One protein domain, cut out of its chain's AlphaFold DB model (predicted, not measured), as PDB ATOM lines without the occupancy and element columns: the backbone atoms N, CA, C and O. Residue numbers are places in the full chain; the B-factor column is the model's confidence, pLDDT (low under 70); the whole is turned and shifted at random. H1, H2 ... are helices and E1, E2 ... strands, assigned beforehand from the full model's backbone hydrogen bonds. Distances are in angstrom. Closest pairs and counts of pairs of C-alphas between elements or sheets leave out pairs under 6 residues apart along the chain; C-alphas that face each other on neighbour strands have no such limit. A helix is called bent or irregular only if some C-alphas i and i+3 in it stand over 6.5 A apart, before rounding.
ATOM      1  N   LEU A 172     -18.945  -0.703  40.372       93.62
ATOM      2  CA  LEU A 172     -18.170   0.467  39.988       93.62
ATOM      3  C   LEU A 172     -16.811  -0.001  39.474       93.62
ATOM      4  O   LEU A 172     -15.964  -0.424  40.261       93.62
ATOM      5  N   GLY A 173     -16.601   0.049  38.161       91.69
ATOM      6  CA  GLY A 173     -15.305  -0.258  37.569       91.69
ATOM      7  C   GLY A 173     -14.366   0.933  37.596       91.69
ATOM      8  O   GLY A 173     -14.748   2.043  37.235       91.69
ATOM      9  N   LEU A 174     -13.121   0.688  37.998       89.75
ATOM     10  CA  LEU A 174     -12.012   1.593  37.731       89.75
ATOM     11  C   LEU A 174     -11.231   1.065  36.534       89.75
ATOM     12  O   LEU A 174     -10.828  -0.097  36.498       89.75
ATOM     13  N   LYS A 175     -10.971   1.922  35.557       86.38
ATOM     14  CA  LYS A 175     -10.126   1.599  34.416       86.38
ATOM     15  C   LYS A 175      -8.913   2.500  34.433       86.38
ATOM     16  O   LYS A 175      -9.026   3.712  34.298       86.38
ATOM     17  N   GLY A 176      -7.743   1.892  34.595       79.50
ATOM     18  CA  GLY A 176      -6.489   2.586  34.334       79.50
ATOM     19  C   GLY A 176      -6.345   2.793  32.831       79.50
ATOM     20  O   GLY A 176      -6.206   1.813  32.098       79.50
ATOM     21  N   SER A 177      -6.380   4.041  32.378       73.62
ATOM     22  CA  SER A 177      -5.968   4.407  31.032       73.62
ATOM     23  C   SER A 177      -4.484   4.746  31.058       73.62
ATOM     24  O   SER A 177      -4.033   5.559  31.866       73.62
ATOM     25  N   ARG A 178      -3.716   4.093  30.185       67.75
ATOM     26  CA  ARG A 178      -2.360   4.528  29.853       67.75
ATOM     27  C   ARG A 178      -2.463   5.227  28.511       67.75
ATOM     28  O   ARG A 178      -2.655   4.551  27.504       67.75
ATOM     29  N   LEU A 179      -2.368   6.551  28.515       62.16
ATOM     30  CA  LEU A 179      -2.116   7.297  27.288       62.16
ATOM     31  C   LEU A 179      -0.724   6.888  26.811       62.16
ATOM     32  O   LEU A 179       0.255   7.069  27.527       62.16
ATOM     33  N   ARG A 180      -0.677   6.209  25.665       53.97
ATOM     34  CA  ARG A 180       0.546   5.622  25.104       53.97
ATOM     35  C   ARG A 180       1.357   6.632  24.291       53.97
ATOM     36  O   ARG A 180       2.436   6.283  23.834       53.97
ATOM     37  N   ASP A 181       0.821   7.835  24.109       52.66
ATOM     38  CA  ASP A 181       1.332   8.812  23.145       52.66
ATOM     39  C   ASP A 181       2.556   9.583  23.640       52.66
ATOM     40  O   ASP A 181       3.202  10.271  22.861       52.66
ATOM     41  N   TYR A 182       2.925   9.418  24.907       50.94
ATOM     42  CA  TYR A 182       4.162   9.952  25.456       50.94
ATOM     43  C   TYR A 182       4.820   8.843  26.277       50.94
ATOM     44  O   TYR A 182       4.121   8.092  26.959       50.94
ATOM     45  N   ASP A 183       6.149   8.725  26.221       47.12
ATOM     46  CA  ASP A 183       6.988   7.766  26.974       47.12
ATOM     47  C   ASP A 183       6.907   7.932  28.517       47.12
ATOM     48  O   ASP A 183       7.775   7.505  29.280       47.12
ATOM     49  N   GLU A 184       5.833   8.546  29.004       51.44
ATOM     50  CA  GLU A 184       5.591   8.965  30.367       51.44
ATOM     51  C   GLU A 184       4.440   8.129  30.950       51.44
ATOM     52  O   GLU A 184       3.345   7.997  30.397       51.44
ATOM     53  N   TYR A 185       4.717   7.489  32.085       55.59
ATOM     54  CA  TYR A 185       3.826   6.529  32.728       55.59
ATOM     55  C   TYR A 185       2.698   7.236  33.488       55.59
ATOM     56  O   TYR A 185       2.673   7.230  34.713       55.59
ATOM     57  N   TYR A 186       1.725   7.800  32.779       56.50
ATOM     58  CA  TYR A 186       0.537   8.362  33.417       56.50
ATOM     59  C   TYR A 186      -0.409   7.256  33.897       56.50
ATOM     60  O   TYR A 186      -0.831   6.389  33.125       56.50
ATOM     61  N   SER A 187      -0.793   7.299  35.174       64.25
ATOM     62  CA  SER A 187      -1.933   6.542  35.689       64.25
ATOM     63  C   SER A 187      -3.161   7.448  35.759       64.25
ATOM     64  O   SER A 187      -3.476   7.999  36.811       64.25
ATOM     65  N   MET A 188      -3.854   7.618  34.630       75.62
ATOM     66  CA  MET A 188      -5.210   8.169  34.652       75.62
ATOM     67  C   MET A 188      -6.191   7.049  34.975       75.62
ATOM     68  O   MET A 188      -6.094   5.945  34.431       75.62
ATOM     69  N   TYR A 189      -7.139   7.326  35.858       83.56
ATOM     70  CA  TYR A 189      -8.191   6.397  36.230       83.56
ATOM     71  C   TYR A 189      -9.536   6.972  35.859       83.56
ATOM     72  O   TYR A 189      -9.884   8.074  36.278       83.56
ATOM     73  N   ASN A 190     -10.295   6.186  35.111       87.81
ATOM     74  CA  ASN A 190     -11.632   6.560  34.705       87.81
ATOM     75  C   ASN A 190     -12.645   5.578  35.293       87.81
ATOM     76  O   ASN A 190     -12.333   4.397  35.495       87.81
ATOM     77  N   PHE A 191     -13.855   6.057  35.560       89.25
ATOM     78  CA  PHE A 191     -14.969   5.191  35.920       89.25
ATOM     79  C   PHE A 191     -15.483   4.469  34.671       89.25
ATOM     80  O   PHE A 191     -15.855   5.103  33.683       89.25
ATOM     81  N   ASP A 192     -15.533   3.139  34.715       85.38
ATOM     82  CA  ASP A 192     -16.006   2.307  33.607       85.38
ATOM     83  C   ASP A 192     -17.043   1.279  34.101       85.38
ATOM     84  O   ASP A 192     -16.658   0.245  34.658       85.38
ATOM     85  N   PRO A 193     -18.356   1.549  33.941       83.19
ATOM     86  CA  PRO A 193     -18.944   2.825  33.528       83.19
ATOM     87  C   PRO A 193     -18.975   3.859  34.660       83.19
ATOM     88  O   PRO A 193     -19.000   3.521  35.845       83.19
ATOM     89  N   GLY A 194     -19.100   5.134  34.286       83.38
ATOM     90  CA  GLY A 194     -19.609   6.161  35.194       83.38
ATOM     91  C   GLY A 194     -21.047   5.833  35.602       83.38
ATOM     92  O   GLY A 194     -21.943   5.788  34.759       83.38
ATOM     93  N   LEU A 195     -21.276   5.586  36.890       89.12
ATOM     94  CA  LEU A 195     -22.594   5.265  37.424       89.12
ATOM     95  C   LEU A 195     -23.346   6.553  37.754       89.12
ATOM     96  O   LEU A 195     -22.898   7.376  38.552       89.12
ATOM     97  N   SER A 196     -24.538   6.706  37.189       90.88
ATOM     98  CA  SER A 196     -25.490   7.719  37.647       90.88
ATOM     99  C   SER A 196     -26.044   7.354  39.032       90.88
ATOM    100  O   SER A 196     -25.997   6.185  39.431       90.88
ATOM    101  N   PRO A 197     -26.601   8.315  39.792       93.00
ATOM    102  CA  PRO A 197     -27.408   7.979  40.960       93.00
ATOM    103  C   PRO A 197     -28.517   6.980  40.578       93.00
ATOM    104  O   PRO A 197     -29.047   7.063  39.469       93.00
ATOM    105  N   PRO A 198     -28.853   6.011  41.449       91.88
ATOM    106  CA  PRO A 198     -29.859   5.005  41.125       91.88
ATOM    107  C   PRO A 198     -31.235   5.658  40.963       91.88
ATOM    108  O   PRO A 198     -31.530   6.649  41.635       91.88
ATOM    109  N   SER A 199     -32.118   5.061  40.158       89.44
ATOM    110  CA  SER A 199     -33.475   5.574  39.902       89.44
ATOM    111  C   SER A 199     -34.254   5.906  41.192       89.44
ATOM    112  O   SER A 199     -34.936   6.928  41.270       89.44
ATOM    113  N   VAL A 200     -34.057   5.127  42.266       90.56
ATOM    114  CA  VAL A 200     -34.637   5.368  43.607       90.56
ATOM    115  C   VAL A 200     -34.275   6.748  44.182       90.56
ATOM    116  O   VAL A 200     -35.104   7.376  44.841       90.56
ATOM    117  N   ALA A 201     -33.085   7.285  43.890       93.00
ATOM    118  CA  ALA A 201     -32.656   8.608  44.354       93.00
ATOM    119  C   ALA A 201     -33.443   9.772  43.708       93.00
ATOM    120  O   ALA A 201     -33.410  10.912  44.197       93.00
ATOM    121  N   HIS A 202     -34.177   9.491  42.628       89.62
ATOM    122  CA  HIS A 202     -34.932  10.473  41.853       89.62
ATOM    123  C   HIS A 202     -36.443  10.455  42.130       89.62
ATOM    124  O   HIS A 202     -37.107  11.435  41.803       89.62
ATOM    125  N   VAL A 203     -36.976   9.415  42.785       88.06
ATOM    126  CA  VAL A 203     -38.430   9.214  42.960       88.06
ATOM    127  C   VAL A 203     -39.071  10.269  43.866       88.06
ATOM    128  O   VAL A 203     -39.999  10.967  43.470       88.06
ATOM    129  N   CYS A 204     -38.608  10.387  45.111       89.88
ATOM    130  CA  CYS A 204     -39.156  11.329  46.090       89.88
ATOM    131  C   CYS A 204     -38.107  11.692  47.151       89.88
ATOM    132  O   CYS A 204     -37.013  11.127  47.185       89.88
ATOM    133  N   ARG A 205     -38.428  12.642  48.042       93.12
ATOM    134  CA  ARG A 205     -37.501  13.091  49.101       93.12
ATOM    135  C   ARG A 205     -37.099  11.966  50.059       93.12
ATOM    136  O   ARG A 205     -35.940  11.891  50.446       93.12
ATOM    137  N   GLU A 206     -38.038  11.093  50.417       94.50
ATOM    138  CA  GLU A 206     -37.788   9.955  51.307       94.50
ATOM    139  C   GLU A 206     -36.863   8.921  50.654       94.50
ATOM    140  O   GLU A 206     -35.837   8.569  51.229       94.50
ATOM    141  N   ALA A 207     -37.178   8.499  49.426       94.81
ATOM    142  CA  ALA A 207     -36.363   7.555  48.667       94.81
ATOM    143  C   ALA A 207     -34.936   8.085  48.445       94.81
ATOM    144  O   ALA A 207     -33.961   7.365  48.659       94.81
ATOM    145  N   ARG A 208     -34.802   9.381  48.122       95.56
ATOM    146  CA  ARG A 208     -33.505  10.062  48.021       95.56
ATOM    147  C   ARG A 208     -32.743  10.062  49.338       95.56
ATOM    148  O   ARG A 208     -31.563   9.743  49.336       95.56
ATOM    149  N   SER A 209     -33.403  10.402  50.446       96.56
ATOM    150  CA  SER A 209     -32.782  10.376  51.774       96.56
ATOM    151  C   SER A 209     -32.199   8.998  52.073       96.56
ATOM    152  O   SER A 209     -31.054   8.903  52.498       96.56
ATOM    153  N   ILE A 210     -32.938   7.930  51.759       96.62
ATOM    154  CA  ILE A 210     -32.496   6.548  51.974       96.62
ATOM    155  C   ILE A 210     -31.328   6.178  51.058       96.62
ATOM    156  O   ILE A 210     -30.343   5.638  51.555       96.62
ATOM    157  N   ALA A 211     -31.388   6.512  49.765       96.00
ATOM    158  CA  ALA A 211     -30.281   6.283  48.835       96.00
ATOM    159  C   ALA A 211     -28.998   7.023  49.259       96.00
ATOM    160  O   ALA A 211     -27.907   6.463  49.171       96.00
ATOM    161  N   CYS A 212     -29.127   8.247  49.781       96.50
ATOM    162  CA  CYS A 212     -28.005   9.062  50.246       96.50
ATOM    163  C   CYS A 212     -27.475   8.688  51.646       96.50
ATOM    164  O   CYS A 212     -26.503   9.297  52.087       96.50
ATOM    165  N   ARG A 213     -28.083   7.737  52.380       95.94
ATOM    166  CA  ARG A 213     -27.565   7.318  53.706       95.94
ATOM    167  C   ARG A 213     -26.179   6.690  53.601       95.94
ATOM    168  O   ARG A 213     -25.358   6.862  54.496       95.94
ATOM    169  N   SER A 214     -25.955   5.942  52.528       90.75
ATOM    170  CA  SER A 214     -24.712   5.226  52.251       90.75
ATOM    171  C   SER A 214     -24.133   5.589  50.887       90.75
ATOM    172  O   SER A 214     -22.915   5.688  50.760       90.75
ATOM    173  N   GLY A 215     -24.978   5.849  49.885       95.69
ATOM    174  CA  GLY A 215     -24.545   6.263  48.557       95.69
ATOM    175  C   GLY A 215     -24.174   7.742  48.467       95.69
ATOM    176  O   GLY A 215     -24.819   8.604  49.065       95.69
ATOM    177  N   ARG A 216     -23.142   8.048  47.678       95.88
ATOM    178  CA  ARG A 216     -22.700   9.420  47.395       95.88
ATOM    179  C   ARG A 216     -22.070   9.530  46.013       95.88
ATOM    180  O   ARG A 216     -21.648   8.531  45.436       95.88
ATOM    181  N   LEU A 217     -21.977  10.752  45.493       95.38
ATOM    182  CA  LEU A 217     -21.124  11.031  44.340       95.38
ATOM    183  C   LEU A 217     -19.667  11.051  44.805       95.38
ATOM    184  O   LEU A 217     -19.301  11.847  45.667       95.38
ATOM    185  N   VAL A 218     -18.859  10.169  44.235       94.69
ATOM    186  CA  VAL A 218     -17.404  10.156  44.381       94.69
ATOM    187  C   VAL A 218     -16.788  10.762  43.130       94.69
ATOM    188  O   VAL A 218     -17.300  10.569  42.025       94.69
ATOM    189  N   SER A 219     -15.714  11.527  43.307       92.50
ATOM    190  CA  SER A 219     -14.909  11.999  42.180       92.50
ATOM    191  C   SER A 219     -13.665  11.134  42.022       92.50
ATOM    192  O   SER A 219     -13.355  10.381  42.934       92.50
ATOM    193  N   ILE A 220     -12.959  11.226  40.900       89.00
ATOM    194  CA  ILE A 220     -11.541  10.867  40.789       89.00
ATOM    195  C   ILE A 220     -10.825  12.092  40.248       89.00
ATOM    196  O   ILE A 220     -11.154  12.584  39.166       89.00
ATOM    197  N   ARG A 221      -9.848  12.596  41.005       85.00
ATOM    198  CA  ARG A 221      -8.982  13.686  40.555       85.00
ATOM    199  C   ARG A 221      -7.766  13.082  39.885       85.00
ATOM    200  O   ARG A 221      -6.837  12.644  40.552       85.00
ATOM    201  N   ASN A 222      -7.787  13.011  38.562       80.19
ATOM    202  CA  ASN A 222      -6.627  12.560  37.808       80.19
ATOM    203  C   ASN A 222      -5.570  13.671  37.802       80.19
ATOM    204  O   ASN A 222      -5.815  14.773  37.311       80.19
ATOM    205  N   TYR A 223      -4.397  13.379  38.355       70.38
ATOM    206  CA  TYR A 223      -3.243  14.267  38.286       70.38
ATOM    207  C   TYR A 223      -2.401  13.875  37.075       70.38
ATOM    208  O   TYR A 223      -2.087  12.698  36.888       70.38
ATOM    209  N   ARG A 224      -2.028  14.856  36.248       63.25
ATOM    210  CA  ARG A 224      -0.894  14.681  35.343       63.25
ATOM    211  C   ARG A 224       0.362  14.814  36.194       63.25
ATOM    212  O   ARG A 224       0.747  15.921  36.552       63.25
ATOM    213  N   GLU A 225       0.958  13.689  36.577       57.44
ATOM    214  CA  GLU A 225       2.315  13.696  37.126       57.44
ATOM    215  C   GLU A 225       3.257  14.146  36.000       57.44
ATOM    216  O   GLU A 225       3.615  13.343  35.145       57.44
ATOM    217  N   CYS A 226       3.603  15.436  35.941       57.22
ATOM    218  CA  CYS A 226       4.635  15.902  35.019       57.22
ATOM    219  C   CYS A 226       5.982  15.352  35.519       57.22
ATOM    220  O   CYS A 226       6.369  15.658  36.650       57.22
ATOM    221  N   PRO A 227       6.707  14.540  34.729       59.22
ATOM    222  CA  PRO A 227       7.978  13.962  35.171       59.22
ATOM    223  C   PRO A 227       9.090  15.007  35.339       59.22
ATOM    224  O   PRO A 227      10.152  14.685  35.872       59.22
ATOM    225  N   TYR A 228       8.848  16.258  34.936       66.94
ATOM    226  CA  TYR A 228       9.777  17.369  35.082       66.94
ATOM    227  C   TYR A 228       9.292  18.329  36.177       66.94
ATOM    228  O   TYR A 228       8.529  19.251  35.891       66.94
ATOM    229  N   PRO A 229       9.766  18.182  37.432       59.97
ATOM    230  CA  PRO A 229       9.355  19.033  38.554       59.97
ATOM    231  C   PRO A 229       9.723  20.516  38.393       59.97
ATOM    232  O   PRO A 229       9.307  21.337  39.201       59.97
ATOM    233  N   ASN A 230      10.489  20.866  37.356       65.44
ATOM    234  CA  ASN A 230      10.981  22.220  37.114       65.44
ATOM    235  C   ASN A 230      10.179  22.966  36.033       65.44
ATOM    236  O   ASN A 230      10.359  24.168  35.879       65.44
ATOM    237  N   LEU A 231       9.296  22.273  35.305       58.78
ATOM    238  CA  LEU A 231       8.314  22.862  34.387       58.78
ATOM    239  C   LEU A 231       6.934  22.806  35.051       58.78
ATOM    240  O   LEU A 231       5.965  22.308  34.487       58.78
ATOM    241  N   MET A 232       6.878  23.290  36.293       50.41
ATOM    242  CA  MET A 232       5.646  23.523  37.054       50.41
ATOM    243  C   MET A 232       4.917  24.744  36.489       50.41
ATOM    244  O   MET A 232       4.599  25.679  37.219       50.41
ATOM    245  N   ASP A 233       4.703  24.755  35.177       53.56
ATOM    246  CA  ASP A 233       3.694  25.616  34.596       53.56
ATOM    247  C   ASP A 233       2.335  25.026  34.989       53.56
ATOM    248  O   ASP A 233       2.165  23.803  35.067       53.56
ATOM    249  N   GLU A 234       1.419  25.900  35.379       58.03
ATOM    250  CA  GLU A 234       0.262  25.601  36.218       58.03
ATOM    251  C   GLU A 234      -0.470  24.309  35.828       58.03
ATOM    252  O   GLU A 234      -0.950  24.113  34.709       58.03
ATOM    253  N   GLY A 235      -0.532  23.404  36.809       54.16
ATOM    254  CA  GLY A 235      -0.915  22.015  36.646       54.16
ATOM    255  C   GLY A 235      -2.174  21.819  35.811       54.16
ATOM    256  O   GLY A 235      -3.280  22.208  36.188       54.16
ATOM    257  N   HIS A 236      -2.013  21.098  34.708       61.16
ATOM    258  CA  HIS A 236      -3.117  20.535  33.948       61.16
ATOM    259  C   HIS A 236      -3.836  19.464  34.787       61.16
ATOM    260  O   HIS A 236      -3.618  18.259  34.629       61.16
ATOM    261  N   VAL A 237      -4.695  19.907  35.707       63.84
ATOM    262  CA  VAL A 237      -5.630  19.048  36.430       63.84
ATOM    263  C   VAL A 237      -6.583  18.473  35.391       63.84
ATOM    264  O   VAL A 237      -7.358  19.200  34.766       63.84
ATOM    265  N   ALA A 238      -6.510  17.162  35.168       71.19
ATOM    266  CA  ALA A 238      -7.474  16.513  34.298       71.19
ATOM    267  C   ALA A 238      -8.872  16.671  34.912       71.19
ATOM    268  O   ALA A 238      -9.041  16.646  36.135       71.19
ATOM    269  N   ARG A 239      -9.880  16.855  34.049       79.00
ATOM    270  CA  ARG A 239     -11.269  17.047  34.475       79.00
ATOM    271  C   ARG A 239     -11.649  15.939  35.469       79.00
ATOM    272  O   ARG A 239     -11.497  14.767  35.122       79.00
ATOM    273  N   PRO A 240     -12.143  16.279  36.674       86.31
ATOM    274  CA  PRO A 240     -12.543  15.267  37.633       86.31
ATOM    275  C   PRO A 240     -13.686  14.448  37.043       86.31
ATOM    276  O   PRO A 240     -14.682  15.001  36.562       86.31
ATOM    277  N   GLU A 241     -13.544  13.130  37.090       89.31
ATOM    278  CA  GLU A 241     -14.642  12.230  36.766       89.31
ATOM    279  C   GLU A 241     -15.514  12.035  37.996       89.31
ATOM    280  O   GLU A 241     -15.011  12.058  39.114       89.31
ATOM    281  N   TRP A 242     -16.817  11.845  37.799       93.31
ATOM    282  CA  TRP A 242     -17.775  11.658  38.884       93.31
ATOM    283  C   TRP A 242     -18.591  10.401  38.648       93.31
ATOM    284  O   TRP A 242     -19.058  10.156  37.537       93.31
ATOM    285  N   SER A 243     -18.816   9.644  39.712       94.88
ATOM    286  CA  SER A 243     -19.657   8.456  39.687       94.88
ATOM    287  C   SER A 243     -20.382   8.314  41.014       94.88
ATOM    288  O   SER A 243     -19.882   8.716  42.064       94.88
ATOM    289  N   TRP A 244     -21.589   7.771  40.992       95.50
ATOM    290  CA  TRP A 244     -22.274   7.392  42.212       95.50
ATOM    291  C   TRP A 244     -21.694   6.088  42.751       95.50
ATOM    292  O   TRP A 244     -21.560   5.109  42.020       95.50
ATOM    293  N   TYR A 245     -21.440   6.045  44.056       96.06
ATOM    294  CA  TYR A 245     -20.957   4.855  44.739       96.06
ATOM    295  C   TYR A 245     -21.618   4.686  46.107       96.06
ATOM    296  O   TYR A 245     -21.626   5.616  46.916       96.06
ATOM    297  N   ASP A 246     -22.165   3.499  46.368       96.50
ATOM    298  CA  ASP A 246     -22.569   3.052  47.701       96.50
ATOM    299  C   ASP A 246     -21.591   1.984  48.229       96.50
ATOM    300  O   ASP A 246     -21.724   0.812  47.886       96.50
ATOM    301  N   PRO A 247     -20.641   2.327  49.115       96.31
ATOM    302  CA  PRO A 247     -19.636   1.386  49.610       96.31
ATOM    303  C   PRO A 247     -20.196   0.182  50.383       96.31
ATOM    304  O   PRO A 247     -19.474  -0.792  50.605       96.31
ATOM    305  N   SER A 248     -21.451   0.251  50.837       95.81
ATOM    306  CA  SER A 248     -22.113  -0.810  51.601       95.81
ATOM    307  C   SER A 248     -22.882  -1.812  50.737       95.81
ATOM    308  O   SER A 248     -23.398  -2.793  51.272       95.81
ATOM    309  N   ARG A 249     -22.974  -1.568  49.426       94.44
ATOM    310  CA  ARG A 249     -23.767  -2.374  48.481       94.44
ATOM    311  C   ARG A 249     -23.063  -2.589  47.155       94.44
ATOM    312  O   ARG A 249     -23.088  -3.690  46.610       94.44
ATOM    313  N   ASP A 250     -22.460  -1.528  46.638       95.94
ATOM    314  CA  ASP A 250     -21.782  -1.529  45.359       95.94
ATOM    315  C   ASP A 250     -20.402  -2.179  45.504       95.94
ATOM    316  O   ASP A 250     -19.645  -1.931  46.450       95.94
ATOM    317  N   SER A 251     -20.065  -3.010  44.527       95.94
ATOM    318  CA  SER A 251     -18.764  -3.663  44.450       95.94
ATOM    319  C   SER A 251     -17.788  -2.812  43.652       95.94
ATOM    320  O   SER A 251     -18.101  -2.359  42.552       95.94
ATOM    321  N   LEU A 252     -16.590  -2.601  44.189       95.50
ATOM    322  CA  LEU A 252     -15.521  -1.897  43.490       95.50
ATOM    323  C   LEU A 252     -14.735  -2.893  42.636       95.50
ATOM    324  O   LEU A 252     -14.075  -3.783  43.174       95.50
ATOM    325  N   ARG A 253     -14.781  -2.749  41.310       93.50
ATOM    326  CA  ARG A 253     -13.951  -3.537  40.396       93.50
ATOM    327  C   ARG A 253     -12.606  -2.842  40.206       93.50
ATOM    328  O   ARG A 253     -12.520  -1.796  39.562       93.50
ATOM    329  N   LEU A 254     -11.555  -3.447  40.756       88.19
ATOM    330  CA  LEU A 254     -10.185  -2.942  40.663       88.19
ATOM    331  C   LEU A 254      -9.433  -3.653  39.530       88.19
ATOM    332  O   LEU A 254      -9.386  -4.886  39.505       88.19
ATOM    333  N   PRO A 255      -8.800  -2.923  38.604       80.81
ATOM    334  CA  PRO A 255      -7.906  -3.520  37.630       80.81
ATOM    335  C   PRO A 255      -6.595  -3.858  38.340       80.81
ATOM    336  O   PRO A 255      -6.044  -3.049  39.071       80.81
ATOM    337  N   VAL A 256      -6.015  -5.033  38.110       71.69
ATOM    338  CA  VAL A 256      -4.864  -5.471  38.924       71.69
ATOM    339  C   VAL A 256      -3.630  -4.554  38.786       71.69
ATOM    340  O   VAL A 256      -2.733  -4.539  39.630       71.69
ATOM    341  N   LYS A 257      -3.594  -3.739  37.726       72.06
ATOM    342  CA  LYS A 257      -2.538  -2.761  37.454       72.06
ATOM    343  C   LYS A 257      -2.686  -1.436  38.218       72.06
ATOM    344  O   LYS A 257      -1.665  -0.769  38.356       72.06
ATOM    345  N   THR A 258      -3.877  -1.046  38.705       64.62
ATOM    346  CA  THR A 258      -4.067   0.245  39.417       64.62
ATOM    347  C   THR A 258      -3.220   0.317  40.676       64.62
ATOM    348  O   THR A 258      -2.660   1.364  40.963       64.62
ATOM    349  N   LEU A 259      -3.119  -0.784  41.418       66.31
ATOM    350  CA  LEU A 259      -2.600  -0.756  42.784       66.31
ATOM    351  C   LEU A 259      -1.073  -0.682  42.868       66.31
ATOM    352  O   LEU A 259      -0.540  -0.450  43.937       66.31
ATOM    353  N   VAL A 260      -0.349  -0.884  41.765       63.31
ATOM    354  CA  VAL A 260       1.123  -0.976  41.788       63.31
ATOM    355  C   VAL A 260       1.808   0.409  41.817       63.31
ATOM    356  O   VAL A 260       3.021   0.463  42.004       63.31
ATOM    357  N   GLY A 261       1.063   1.511  41.660       65.94
ATOM    358  CA  GLY A 261       1.575   2.891  41.738       65.94
ATOM    359  C   GLY A 261       1.330   3.575  43.090       65.94
ATOM    360  O   GLY A 261       0.710   2.993  43.981       65.94
ATOM    361  N   SER A 262       1.813   4.814  43.233       60.62
ATOM    362  CA  SER A 262       1.377   5.747  44.281       60.62
ATOM    363  C   SER A 262      -0.150   5.839  44.226       60.62
ATOM    364  O   SER A 262      -0.701   6.239  43.198       60.62
ATOM    365  N   PRO A 263      -0.869   5.406  45.272       64.06
ATOM    366  CA  PRO A 263      -2.316   5.445  45.244       64.06
ATOM    367  C   PRO A 263      -2.753   6.905  45.154       64.06
ATOM    368  O   PRO A 263      -2.387   7.734  45.986       64.06
ATOM    369  N   ASN A 264      -3.536   7.216  44.125       73.56
ATOM    370  CA  ASN A 264      -4.217   8.495  44.038       73.56
ATOM    371  C   ASN A 264      -5.040   8.680  45.324       73.56
ATOM    372  O   ASN A 264      -5.771   7.763  45.712       73.56
ATOM    373  N   THR A 265      -4.929   9.837  45.981       79.75
ATOM    374  CA  THR A 265      -5.660  10.144  47.224       79.75
ATOM    375  C   THR A 265      -7.152   9.872  47.085       79.75
ATOM    376  O   THR A 265      -7.781   9.364  48.004       79.75
ATOM    377  N   THR A 266      -7.717  10.097  45.898       78.38
ATOM    378  CA  THR A 266      -9.131   9.826  45.660       78.38
ATOM    379  C   THR A 266      -9.456   8.334  45.542       78.38
ATOM    380  O   THR A 266     -10.531   7.903  45.951       78.38
ATOM    381  N   ILE A 267      -8.535   7.508  45.032       87.31
ATOM    382  CA  ILE A 267      -8.712   6.048  45.065       87.31
ATOM    383  C   ILE A 267      -8.693   5.562  46.511       87.31
ATOM    384  O   ILE A 267      -9.529   4.731  46.850       87.31
ATOM    385  N   LEU A 268      -7.811   6.114  47.357       89.19
ATOM    386  CA  LEU A 268      -7.776   5.789  48.786       89.19
ATOM    387  C   LEU A 268      -9.128   6.056  49.455       89.19
ATOM    388  O   LEU A 268      -9.667   5.163  50.097       89.19
ATOM    389  N   GLU A 269      -9.730   7.227  49.230       90.75
ATOM    390  CA  GLU A 269     -11.044   7.569  49.799       90.75
ATOM    391  C   GLU A 269     -12.154   6.579  49.400       90.75
ATOM    392  O   GLU A 269     -13.060   6.282  50.190       90.75
ATOM    393  N   ILE A 270     -12.107   6.068  48.164       93.75
ATOM    394  CA  ILE A 270     -13.057   5.059  47.686       93.75
ATOM    395  C   ILE A 270     -12.763   3.727  48.383       93.75
ATOM    396  O   ILE A 270     -13.664   3.159  49.001       93.75
ATOM    397  N   THR A 271     -11.515   3.254  48.349       93.75
ATOM    398  CA  THR A 271     -11.135   1.950  48.908       93.75
ATOM    399  C   THR A 271     -11.336   1.878  50.423       93.75
ATOM    400  O   THR A 271     -11.788   0.849  50.927       93.75
ATOM    401  N   GLU A 272     -11.103   2.980  51.144       94.12
ATOM    402  CA  GLU A 272     -11.244   3.057  52.601       94.12
ATOM    403  C   GLU A 272     -12.669   2.744  53.069       94.12
ATOM    404  O   GLU A 272     -12.889   2.162  54.137       94.12
ATOM    405  N   CYS A 273     -13.667   3.130  52.271       94.75
ATOM    406  CA  CYS A 273     -15.060   2.875  52.602       94.75
ATOM    407  C   CYS A 273     -15.607   1.579  51.989       94.75
ATOM    408  O   CYS A 273     -16.556   1.029  52.556       94.75
ATOM    409  N   THR A 274     -15.007   1.062  50.913       96.50
ATOM    410  CA  THR A 274     -15.435  -0.147  50.192       96.50
ATOM    411  C   THR A 274     -15.532  -1.394  51.078       96.50
ATOM    412  O   THR A 274     -14.572  -1.796  51.736       96.50
ATOM    413  N   GLN A 275     -16.685  -2.073  51.025       97.19
ATOM    414  CA  GLN A 275     -16.900  -3.369  51.690       97.19
ATOM    415  C   GLN A 275     -16.821  -4.570  50.738       97.19
ATOM    416  O   GLN A 275     -16.545  -5.685  51.184       97.19
ATOM    417  N   PHE A 276     -17.042  -4.352  49.440       97.38
ATOM    418  CA  PHE A 276     -17.107  -5.395  48.419       97.38
ATOM    419  C   PHE A 276     -16.135  -5.059  47.294       97.38
ATOM    420  O   PHE A 276     -16.244  -4.001  46.672       97.38
ATOM    421  N   VAL A 277     -15.183  -5.946  47.026       95.81
ATOM    422  CA  VAL A 277     -14.234  -5.787  45.920       95.81
ATOM    423  C   VAL A 277     -14.422  -6.918  44.932       95.81
ATOM    424  O   VAL A 277     -14.449  -8.080  45.324       95.81
ATOM    425  N   ILE A 278     -14.480  -6.577  43.649       94.25
ATOM    426  CA  ILE A 278     -14.378  -7.531  42.551       94.25
ATOM    427  C   ILE A 278     -12.992  -7.387  41.935       94.25
ATOM    428  O   ILE A 278     -12.563  -6.288  41.575       94.25
ATOM    429  N   SER A 279     -12.294  -8.502  41.760       91.00
ATOM    430  CA  SER A 279     -11.046  -8.519  41.010       91.00
ATOM    431  C   SER A 279     -11.127  -9.458  39.829       91.00
ATOM    432  O   SER A 279     -11.398 -10.650  39.972       91.00
ATOM    433  N   GLY A 280     -10.769  -8.913  38.668       81.19
ATOM    434  CA  GLY A 280     -10.355  -9.725  37.536       81.19
ATOM    435  C   GLY A 280      -9.103 -10.492  37.912       81.19
ATOM    436  O   GLY A 280      -8.165  -9.919  38.472       81.19
ATOM    437  N   VAL A 281      -9.086 -11.786  37.629       65.19
ATOM    438  CA  VAL A 281      -7.824 -12.490  37.504       65.19
ATOM    439  C   VAL A 281      -7.515 -12.510  36.025       65.19
ATOM    440  O   VAL A 281      -7.963 -13.384  35.293       65.19
ATOM    441  N   ASP A 282      -6.821 -11.466  35.572       62.44
ATOM    442  CA  ASP A 282      -6.287 -11.412  34.216       62.44
ATOM    443  C   ASP A 282      -5.584 -12.752  33.923       62.44
ATOM    444  O   ASP A 282      -4.966 -13.336  34.822       62.44
ATOM    445  N   SER A 283      -5.613 -13.212  32.669       50.97
ATOM    446  CA  SER A 283      -5.003 -14.481  32.219       50.97
ATOM    447  C   SER A 283      -3.555 -14.690  32.697       50.97
ATOM    448  O   SER A 283      -3.074 -15.816  32.813       50.97
ATOM    449  N   ASN A 284      -2.868 -13.607  33.071       56.97
ATOM    450  CA  ASN A 284      -1.627 -13.624  33.831       56.97
ATOM    451  C   ASN A 284      -1.870 -13.529  35.355       56.97
ATOM    452  O   ASN A 284      -1.499 -12.539  35.991       56.97
ATOM    453  N   HIS A 285      -2.383 -14.613  35.954       58.62
ATOM    454  CA  HIS A 285      -2.673 -14.828  37.391       58.62
ATOM    455  C   HIS A 285      -1.560 -14.420  38.391       58.62
ATOM    456  O   HIS A 285      -1.772 -14.370  39.603       58.62
ATOM    457  N   THR A 286      -0.354 -14.092  37.917       60.06
ATOM    458  CA  THR A 286       0.793 -13.676  38.743       60.06
ATOM    459  C   THR A 286       0.583 -12.389  39.549       60.06
ATOM    460  O   THR A 286       1.392 -12.095  40.432       60.06
ATOM    461  N   HIS A 287      -0.466 -11.612  39.272       68.31
ATOM    462  CA  HIS A 287      -0.720 -10.354  39.971       68.31
ATOM    463  C   HIS A 287      -1.638 -10.481  41.199       68.31
ATOM    464  O   HIS A 287      -1.659  -9.562  42.019       68.31
ATOM    465  N   CYS A 288      -2.302 -11.626  41.400       69.06
ATOM    466  CA  CYS A 288      -3.188 -11.841  42.547       69.06
ATOM    467  C   CYS A 288      -2.474 -11.674  43.896       69.06
ATOM    468  O   CYS A 288      -3.053 -11.103  44.808       69.06
ATOM    469  N   TYR A 289      -1.204 -12.078  44.036       71.50
ATOM    470  CA  TYR A 289      -0.469 -11.880  45.298       71.50
ATOM    471  C   TYR A 289      -0.305 -10.399  45.657       71.50
ATOM    472  O   TYR A 289      -0.452 -10.021  46.817       71.50
ATOM    473  N   ARG A 290      -0.007  -9.553  44.661       75.50
ATOM    474  CA  ARG A 290       0.122  -8.109  44.896       75.50
ATOM    475  C   ARG A 290      -1.212  -7.554  45.346       75.50
ATOM    476  O   ARG A 290      -1.264  -6.908  46.379       75.50
ATOM    477  N   LEU A 291      -2.273  -7.886  44.621       80.62
ATOM    478  CA  LEU A 291      -3.621  -7.502  44.999       80.62
ATOM    479  C   LEU A 291      -3.962  -7.950  46.426       80.62
ATOM    480  O   LEU A 291      -4.436  -7.131  47.193       80.62
ATOM    481  N   LEU A 292      -3.678  -9.195  46.815       82.19
ATOM    482  CA  LEU A 292      -3.949  -9.675  48.175       82.19
ATOM    483  C   LEU A 292      -3.180  -8.894  49.236       82.19
ATOM    484  O   LEU A 292      -3.734  -8.631  50.299       82.19
ATOM    485  N   ALA A 293      -1.939  -8.491  48.958       83.56
ATOM    486  CA  ALA A 293      -1.198  -7.614  49.857       83.56
ATOM    487  C   ALA A 293      -1.925  -6.271  50.056       83.56
ATOM    488  O   ALA A 293      -2.020  -5.819  51.187       83.56
ATOM    489  N   TYR A 294      -2.508  -5.688  49.001       86.69
ATOM    490  CA  TYR A 294      -3.323  -4.467  49.104       86.69
ATOM    491  C   TYR A 294      -4.693  -4.705  49.753       86.69
ATOM    492  O   TYR A 294      -5.122  -3.911  50.575       86.69
ATOM    493  N   LEU A 295      -5.391  -5.793  49.424       90.31
ATOM    494  CA  LEU A 295      -6.713  -6.092  49.991       90.31
ATOM    495  C   LEU A 295      -6.639  -6.430  51.481       90.31
ATOM    496  O   LEU A 295      -7.548  -6.101  52.235       90.31
ATOM    497  N   SER A 296      -5.559  -7.086  51.912       87.88
ATOM    498  CA  SER A 296      -5.313  -7.401  53.328       87.88
ATOM    499  C   SER A 296      -4.857  -6.201  54.144       87.88
ATOM    500  O   SER A 296      -4.878  -6.232  55.379       87.88
ATOM    501  N   ASP A 297      -4.474  -5.126  53.474       87.38
ATOM    502  CA  ASP A 297      -3.965  -3.933  54.099       87.38
ATOM    503  C   ASP A 297      -5.130  -3.046  54.597       87.38
ATOM    504  O   ASP A 297      -5.889  -2.501  53.793       87.38
ATOM    505  N   PRO A 298      -5.277  -2.867  55.930       87.19
ATOM    506  CA  PRO A 298      -6.344  -2.050  56.503       87.19
ATOM    507  C   PRO A 298      -6.203  -0.552  56.197       87.19
ATOM    508  O   PRO A 298      -7.154   0.179  56.429       87.19
ATOM    509  N   TYR A 299      -5.051  -0.091  55.700       87.88
ATOM    510  CA  TYR A 299      -4.888   1.276  55.205       87.88
ATOM    511  C   TYR A 299      -5.727   1.489  53.943       87.88
ATOM    512  O   TYR A 299      -6.425   2.485  53.835       87.88
ATOM    513  N   TYR A 300      -5.711   0.526  53.016       90.19
ATOM    514  CA  TYR A 300      -6.489   0.626  51.780       90.19
ATOM    515  C   TYR A 300      -7.932   0.166  51.970       90.19
ATOM    516  O   TYR A 300      -8.836   0.832  51.483       90.19
ATOM    517  N   PHE A 301      -8.160  -0.957  52.663       94.50
ATOM    518  CA  PHE A 301      -9.493  -1.549  52.820       94.50
ATOM    519  C   PHE A 301      -9.794  -1.935  54.279       94.50
ATOM    520  O   PHE A 301      -9.900  -3.120  54.614       94.50
ATOM    521  N   PRO A 302      -9.986  -0.959  55.184       94.38
ATOM    522  CA  PRO A 302     -10.299  -1.227  56.588       94.38
ATOM    523  C   PRO A 302     -11.667  -1.896  56.776       94.38
ATOM    524  O   PRO A 302     -11.917  -2.500  57.817       94.38
ATOM    525  N   ARG A 303     -12.567  -1.781  55.790       95.69
ATOM    526  CA  ARG A 303     -13.959  -2.254  55.862       95.69
ATOM    527  C   ARG A 303     -14.261  -3.430  54.935       95.69
ATOM    528  O   ARG A 303     -15.434  -3.754  54.757       95.69
ATOM    529  N   LEU A 304     -13.239  -4.066  54.358       96.38
ATOM    530  CA  LEU A 304     -13.432  -5.169  53.419       96.38
ATOM    531  C   LEU A 304     -14.173  -6.332  54.081       96.38
ATOM    532  O   LEU A 304     -13.719  -6.877  55.083       96.38
ATOM    533  N   LYS A 305     -15.299  -6.731  53.493       96.44
ATOM    534  CA  LYS A 305     -16.094  -7.883  53.932       96.44
ATOM    535  C   LYS A 305     -16.061  -9.014  52.924       96.44
ATOM    536  O   LYS A 305     -16.103 -10.173  53.322       96.44
TER     537      LYS A 305
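Overview. This is residues 172 to 305 of the 474 residues of an uncharacterized protein of Daldinia sp. EC12 (UniProt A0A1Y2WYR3). A short mixed sheet, E2 E1 E5 E6, and a two-stranded hairpin, E3 and E4, form a loose, only partly face-to-face sandwich; H3 packs on E3, and H4 lies near the edge strand E6. The small helices H1 and H2 lie far out at one end of the long axis, and the long link from E3 to E4 runs out at the other, where residues 228 to 234 stick out. The printed part has 134 residues with four named helices and six named strands, in the order E1 E2 H1 H2 E3 E4 E5 H3 E6 H4; the class is mixed, with under half of the residues in named elements. It is only just compact, close to loose, with a radius of gyration of the C-alphas of 16.5 A and spans of 52 by 38 by 26 A.

Along the chain. Find C-alpha 172 at (-18.170, 0.467, 39.988); from there E1 runs 15.6 A to residue 177. E2 holds residues 188 to 191, H1 200 to 203 and H2 205 to 211. E3, residues 216 to 220, is 13.0 A long, and E4, residues 241 to 245, 12.6 A. Next come E5, residues 251 to 254, and H3, residues 265 to 273, 13.0 A long. E6, residues 276 to 280, spans 13.5 A. H4, residues 285 to 295, runs 15.9 A to C-alpha 295 at (-6.713, -6.092, 49.991); it is irregular, but only just, with C-alphas 286 and 289 6.9 A apart.

Arrangement. Begin at E1, antiparallel to E2 in a hairpin, with N 175 and O 190 2.8 A apart. E1 is parallel to E5, where N 253 and O 172 are 2.8 A apart. E5 is parallel to E6, with N 252 and O 276 at 2.9 A; E5, H3 and E6 are a strand-helix-strand unit, two parallel neighbour strands with a helix between, its crossover right-handed. The antiparallel hairpin E3 and E4 has N 218 and O 243 at 2.8 A. The best planes of the two sheets are 42 degrees apart; the closest C-alphas of E2 and E4 are those of Asn 190 and Glu 241, 6.7 A. Those of E3 and H3 are Ile 220 and Thr 266, 5.5 A. H3 and H4 only graze the four-stranded sheet. H1 and H2 touch, closest at the C-alphas of Ala 201 and Arg 208, 4.0 A. In H2 every O i to N i+4 pair is within hydrogen-bond range, in H3 4 of 5 and in H4 5 of 7; H1 is too short for such a pair.

Size, cuts and confidence. Look at Glu 206 and Asn 230 for the two C-alphas farthest apart, 52.3 A. The printed part has no cut, and its one long link joins E3 to E4. The mean pLDDT of the printed part is 80.8; it is under 70 at residues 178 to 187, 224 to 237, 258 to 263 and 281 to 288.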